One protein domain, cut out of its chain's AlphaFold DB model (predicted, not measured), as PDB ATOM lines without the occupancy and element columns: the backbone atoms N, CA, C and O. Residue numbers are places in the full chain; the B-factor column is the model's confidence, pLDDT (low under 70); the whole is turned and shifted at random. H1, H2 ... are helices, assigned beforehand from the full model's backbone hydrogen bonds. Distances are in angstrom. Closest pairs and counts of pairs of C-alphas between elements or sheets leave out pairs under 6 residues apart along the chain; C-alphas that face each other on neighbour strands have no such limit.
ATOM      1  N   SER A 133     159.086 156.053 145.551       58.41
ATOM      2  CA  SER A 133     159.425 155.028 146.550       58.41
ATOM      3  C   SER A 133     158.292 154.028 146.817       58.41
ATOM      4  O   SER A 133     158.542 152.902 147.242       58.41
ATOM      5  N   ASN A 134     157.039 154.413 146.559       63.88
ATOM      6  CA  ASN A 134     155.897 153.514 146.685       63.88
ATOM      7  C   ASN A 134     155.805 152.536 145.505       63.88
ATOM      8  O   ASN A 134     155.477 151.372 145.718       63.88
ATOM      9  N   TYR A 135     156.153 152.970 144.289       59.00
ATOM     10  CA  TYR A 135     156.150 152.101 143.110       59.00
ATOM     11  C   TYR A 135     157.244 151.035 143.179       59.00
ATOM     12  O   TYR A 135     156.963 149.871 142.910       59.00
ATOM     13  N   GLU A 136     158.462 151.389 143.598       65.31
ATOM     14  CA  GLU A 136     159.543 150.406 143.775       65.31
ATOM     15  C   GLU A 136     159.164 149.337 144.806       65.31
ATOM     16  O   GLU A 136     159.279 148.145 144.529       65.31
ATOM     17  N   LYS A 137     158.586 149.747 145.944       71.31
ATOM     18  CA  LYS A 137     158.081 148.816 146.966       71.31
ATOM     19  C   LYS A 137     156.985 147.893 146.438       71.31
ATOM     20  O   LYS A 137     156.908 146.739 146.852       71.31
ATOM     21  N   GLU A 138     156.117 148.371 145.547       64.88
ATOM     22  CA  GLU A 138     155.097 147.522 144.926       64.88
ATOM     23  C   GLU A 138     155.683 146.521 143.926       64.88
ATOM     24  O   GLU A 138     155.211 145.384 143.873       64.88
ATOM     25  N   ILE A 139     156.709 146.915 143.168       69.44
ATOM     26  CA  ILE A 139     157.427 146.027 142.242       69.44
ATOM     27  C   ILE A 139     158.175 144.947 143.031       69.44
ATOM     28  O   ILE A 139     158.019 143.759 142.740       69.44
ATOM     29  N   GLU A 140     158.900 145.336 144.083       72.88
ATOM     30  CA  GLU A 140     159.583 144.411 144.995       72.88
ATOM     31  C   GLU A 140     158.597 143.440 145.656       72.88
ATOM     32  O   GLU A 140     158.831 142.233 145.686       72.88
ATOM     33  N   LYS A 141     157.440 143.935 146.117       74.62
ATOM     34  CA  LYS A 141     156.383 143.102 146.713       74.62
ATOM     35  C   LYS A 141     155.810 142.078 145.730       74.62
ATOM     36  O   LYS A 141     155.415 140.991 146.153       74.62
ATOM     37  N   LYS A 142     155.724 142.420 144.443       74.25
ATOM     38  CA  LYS A 142     155.213 141.530 143.388       74.25
ATOM     39  C   LYS A 142     156.271 140.554 142.867       74.25
ATOM     40  O   LYS A 142     155.905 139.611 142.174       74.25
ATOM     41  N   ASN A 143     157.542 140.737 143.239       79.06
ATOM     42  CA  ASN A 143     158.676 139.928 142.786       79.06
ATOM     43  C   ASN A 143     158.761 139.830 141.247       79.06
ATOM     44  O   ASN A 143     159.146 138.804 140.691       79.06
ATOM     45  N   THR A 144     158.339 140.898 140.565       74.94
ATOM     46  CA  THR A 144     158.322 141.033 139.103       74.94
ATOM     47  C   THR A 144     159.445 141.952 138.660       74.94
ATOM     48  O   THR A 144     159.748 142.924 139.353       74.94
ATOM     49  N   TRP A 145     160.037 141.705 137.491       78.69
ATOM     50  CA  TRP A 145     161.044 142.617 136.964       78.69
ATOM     51  C   TRP A 145     160.382 143.884 136.421       78.69
ATOM     52  O   TRP A 145     159.292 143.840 135.853       78.69
ATOM     53  N   LEU A 146     161.059 145.029 136.550       70.75
ATOM     54  CA  LEU A 146     160.587 146.297 135.979       70.75
ATOM     55  C   LEU A 146     160.304 146.170 134.472       70.75
ATOM     56  O   LEU A 146     159.355 146.769 133.973       70.75
ATOM     57  N   ALA A 147     161.096 145.359 133.762       71.00
ATOM     58  CA  ALA A 147     160.893 145.062 132.347       71.00
ATOM     59  C   ALA A 147     159.513 144.440 132.076       71.00
ATOM     60  O   ALA A 147     158.827 144.884 131.159       71.00
ATOM     61  N   ASP A 148     159.076 143.499 132.916       73.81
ATOM     62  CA  ASP A 148     157.768 142.848 132.787       73.81
ATOM     63  C   ASP A 148     156.636 143.860 133.008       73.81
ATOM     64  O   ASP A 148     155.674 143.903 132.246       73.81
ATOM     65  N   VAL A 149     156.781 144.745 134.003       73.81
ATOM     66  CA  VAL A 149     155.801 145.808 134.300       73.81
ATOM     67  C   VAL A 149     155.683 146.798 133.139       73.81
ATOM     68  O   VAL A 149     154.580 147.200 132.763       73.81
ATOM     69  N   VAL A 150     156.813 147.185 132.541       75.44
ATOM     70  CA  VAL A 150     156.839 148.061 131.363       75.44
ATOM     71  C   VAL A 150     156.214 147.360 130.157       75.44
ATOM     72  O   VAL A 150     155.433 147.975 129.429       75.44
ATOM     73  N   GLU A 151     156.493 146.073 129.956       76.75
ATOM     74  CA  GLU A 151     155.895 145.287 128.878       76.75
ATOM     75  C   GLU A 151     154.372 145.161 129.044       76.75
ATOM     76  O   GLU A 151     153.623 145.337 128.079       76.75
ATOM     77  N   GLU A 152     153.886 144.918 130.263       76.50
ATOM     78  CA  GLU A 152     152.455 144.899 130.574       76.50
ATOM     79  C   GLU A 152     151.795 146.259 130.342       76.50
ATOM     80  O   GLU A 152     150.717 146.327 129.743       76.50
ATOM     81  N   ALA A 153     152.453 147.352 130.734       77.62
ATOM     82  CA  ALA A 153     151.967 148.701 130.466       77.62
ATOM     83  C   ALA A 153     151.867 148.971 128.954       77.62
ATOM     84  O   ALA A 153     150.844 149.467 128.474       77.62
ATOM     85  N   ILE A 154     152.885 148.577 128.179       75.12
ATOM     86  CA  ILE A 154     152.879 148.672 126.712       75.12
ATOM     87  C   ILE A 154     151.721 147.857 126.115       75.12
ATOM     88  O   ILE A 154     150.987 148.359 125.258       75.12
ATOM     89  N   LYS A 155     151.514 146.621 126.588       76.44
ATOM     90  CA  LYS A 155     150.387 145.767 126.175       76.44
ATOM     91  C   LYS A 155     149.041 146.429 126.484       76.44
ATOM     92  O   LYS A 155     148.145 146.388 125.640       76.44
ATOM     93  N   GLY A 156     148.907 147.065 127.648       75.12
ATOM     94  CA  GLY A 156     147.722 147.828 128.043       75.12
ATOM     95  C   GLY A 156     147.425 148.981 127.085       75.12
ATOM     96  O   GLY A 156     146.332 149.044 126.522       75.12
ATOM     97  N   ILE A 157     148.428 149.820 126.809       75.12
ATOM     98  CA  ILE A 157     148.324 150.958 125.878       75.12
ATOM     99  C   ILE A 157     147.889 150.490 124.483       75.12
ATOM    100  O   ILE A 157     147.004 151.085 123.862       75.12
ATOM    101  N   LEU A 158     148.483 149.404 123.980       72.25
ATOM    102  CA  LEU A 158     148.134 148.854 122.670       72.25
ATOM    103  C   LEU A 158     146.702 148.323 122.635       72.25
ATOM    104  O   LEU A 158     145.966 148.616 121.688       72.25
ATOM    105  N   LYS A 159     146.301 147.575 123.665       79.94
ATOM    106  CA  LYS A 159     144.959 147.000 123.789       79.94
ATOM    107  C   LYS A 159     143.886 148.086 123.816       79.94
ATOM    108  O   LYS A 159     142.905 147.981 123.079       79.94
ATOM    109  N   GLU A 160     144.081 149.133 124.612       71.31
ATOM    110  CA  GLU A 160     143.162 150.274 124.661       71.31
ATOM    111  C   GLU A 160     143.115 151.010 123.323       71.31
ATOM    112  O   GLU A 160     142.034 151.249 122.786       71.31
ATOM    113  N   GLY A 161     144.271 151.291 122.713       75.44
ATOM    114  CA  GLY A 161     144.313 151.938 121.403       75.44
ATOM    115  C   GLY A 161     143.546 151.171 120.325       75.44
ATOM    116  O   GLY A 161     142.843 151.782 119.522       75.44
ATOM    117  N   ILE A 162     143.609 149.835 120.329       75.56
ATOM    118  CA  ILE A 162     142.813 148.995 119.423       75.56
ATOM    119  C   ILE A 162     141.315 149.122 119.729       75.56
ATOM    120  O   ILE A 162     140.529 149.318 118.802       75.56
ATOM    121  N   ALA A 163     140.916 149.055 121.004       70.81
ATOM    122  CA  ALA A 163     139.514 149.163 121.415       70.81
ATOM    123  C   ALA A 163     138.869 150.498 120.996       70.81
ATOM    124  O   ALA A 163     137.688 150.531 120.650       70.81
ATOM    125  N   TYR A 164     139.653 151.579 120.963       72.06
ATOM    126  CA  TYR A 164     139.203 152.918 120.570       72.06
ATOM    127  C   TYR A 164     139.476 153.281 119.102       72.06
ATOM    128  O   TYR A 164     139.306 154.440 118.732       72.06
ATOM    129  N   GLN A 165     139.885 152.331 118.254       79.00
ATOM    130  CA  GLN A 165     140.235 152.578 116.843       79.00
ATOM    131  C   GLN A 165     141.386 153.595 116.645       79.00
ATOM    132  O   GLN A 165     141.520 154.187 115.579       79.00
ATOM    133  N   ARG A 166     142.263 153.759 117.645       79.44
ATOM    134  CA  ARG A 166     143.452 154.638 117.645       79.44
ATOM    135  C   ARG A 166     144.755 153.839 117.584       79.44
ATOM    136  O   ARG A 166     145.697 154.063 118.345       79.44
ATOM    137  N   LYS A 167     144.784 152.830 116.709       78.44
ATOM    138  CA  LYS A 167     145.891 151.866 116.608       78.44
ATOM    139  C   LYS A 167     147.215 152.540 116.229       78.44
ATOM    140  O   LYS A 167     148.260 152.128 116.724       78.44
ATOM    141  N   SER A 168     147.191 153.553 115.364       64.69
ATOM    142  CA  SER A 168     148.384 154.307 114.952       64.69
ATOM    143  C   SER A 168     149.053 155.016 116.127       64.69
ATOM    144  O   SER A 168     150.264 154.907 116.306       64.69
ATOM    145  N   GLU A 169     148.265 155.695 116.958       66.38
ATOM    146  CA  GLU A 169     148.759 156.468 118.093       66.38
ATOM    147  C   GLU A 169     149.269 155.559 119.210       66.38
ATOM    148  O   GLU A 169     150.349 155.804 119.745       66.38
ATOM    149  N   SER A 170     148.555 154.471 119.523       64.44
ATOM    150  CA  SER A 170     149.035 153.513 120.526       64.44
ATOM    151  C   SER A 170     150.305 152.794 120.080       64.44
ATOM    152  O   SER A 170     151.203 152.608 120.898       64.44
ATOM    153  N   THR A 171     150.431 152.471 118.787       70.81
ATOM    154  CA  THR A 171     151.652 151.871 118.216       70.81
ATOM    155  C   THR A 171     152.836 152.843 118.261       70.81
ATOM    156  O   THR A 171     153.969 152.435 118.523       70.81
ATOM    157  N   MET A 172     152.605 154.141 118.041       70.94
ATOM    158  CA  MET A 172     153.647 155.169 118.149       70.94
ATOM    159  C   MET A 172     154.157 155.304 119.591       70.94
ATOM    160  O   MET A 172     155.365 155.328 119.827       70.94
ATOM    161  N   VAL A 173     153.245 155.331 120.567       68.50
ATOM    162  CA  VAL A 173     153.611 155.401 121.989       68.50
ATOM    163  C   VAL A 173     154.343 154.129 122.421       68.50
ATOM    164  O   VAL A 173     155.399 154.224 123.037       68.50
ATOM    165  N   SER A 174     153.858 152.943 122.038       68.75
ATOM    166  CA  SER A 174     154.504 151.675 122.401       68.75
ATOM    167  C   SER A 174     155.890 151.498 121.781       68.75
ATOM    168  O   SER A 174     156.791 151.001 122.445       68.75
ATOM    169  N   SER A 175     156.067 151.891 120.514       65.62
ATOM    170  CA  SER A 175     157.349 151.751 119.801       65.62
ATOM    171  C   SER A 175     158.419 152.704 120.326       65.62
ATOM    172  O   SER A 175     159.596 152.350 120.364       65.62
ATOM    173  N   THR A 176     158.011 153.880 120.807       64.56
ATOM    174  CA  THR A 176     158.911 154.808 121.504       64.56
ATOM    175  C   THR A 176     159.406 154.214 122.826       64.56
ATOM    176  O   THR A 176     160.548 154.447 123.210       64.56
ATOM    177  N   SER A 177     158.578 153.398 123.486       58.25
ATOM    178  CA  SER A 177     158.923 152.723 124.743       58.25
ATOM    179  C   SER A 177     159.757 151.447 124.565       58.25
ATOM    180  O   SER A 177     160.434 151.047 125.506       58.25
ATOM    181  N   SER A 178     159.721 150.797 123.392       51.59
ATOM    182  CA  SER A 178     160.442 149.537 123.133       51.59
ATOM    183  C   SER A 178     161.755 149.698 122.352       51.59
ATOM    184  O   SER A 178     162.615 148.827 122.420       51.59
ATOM    185  N   GLY A 179     161.940 150.795 121.613       43.81
ATOM    186  CA  GLY A 179     163.075 150.984 120.697       43.81
ATOM    187  C   GLY A 179     164.420 151.381 121.324       43.81
ATOM    188  O   GLY A 179     165.348 151.714 120.588       43.81
ATOM    189  N   SER A 180     164.566 151.393 122.650       44.47
ATOM    190  CA  SER A 180     165.754 151.924 123.333       44.47
ATOM    191  C   SER A 180     166.737 150.861 123.830       44.47
ATOM    192  O   SER A 180     167.427 151.114 124.807       44.47
TER     193      SER A 180
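This is residues 133 to 180 of the 225 residues of the protein "Hypothetical protein" of Rotaria magnacalcarata (UniProt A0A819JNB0). A short helix, H1, makes a corner with the near end of a long helix, H2, and a third helix, H3, folds back side by side with the far half of H2 as a helical hairpin. The printed part has 48 residues with three named helices, in the order H1, H2, H3, and no named strand; its class is all helix. The whole is loose, with a radius of gyration of the C-alphas of 12.7 A, and spans 35 by 24 by 15 A.

H1, residues 133 to 142, is close to but not clearly touching H2, residues 146 to 163; their closest C-alphas, those of Ile 139 and Leu 146, are 7.0 A apart. Their lines are about perpendicular, at 87 degrees. H2 touches H3, residues 167 to 178, with residues 154 to 162 alone, and their closest C-alphas, those of Gly 161 and Lys 167, are 5.0 A apart. This hairpin has a shallow tilt of 9 degrees, opposite ways. H1 and H3 are apart. In H1, H2 and H3 every O i to N i+4 pair is within hydrogen-bond range.

H1 begins at C-alpha 133, (159.425, 155.028, 146.550), and is 14.5 A long. H2 is 25.8 A long. H3 is 16.1 A long and ends at C-alpha 178, (160.442, 149.537, 123.133).

The C-alphas of Ser 133 and Gln 165, the two farthest apart, are 35.5 A apart. The printed part has no cut, and both links are tight. Mean pLDDT of the printed part is 70.0; 17 residues are under 70, among them 173 to 180.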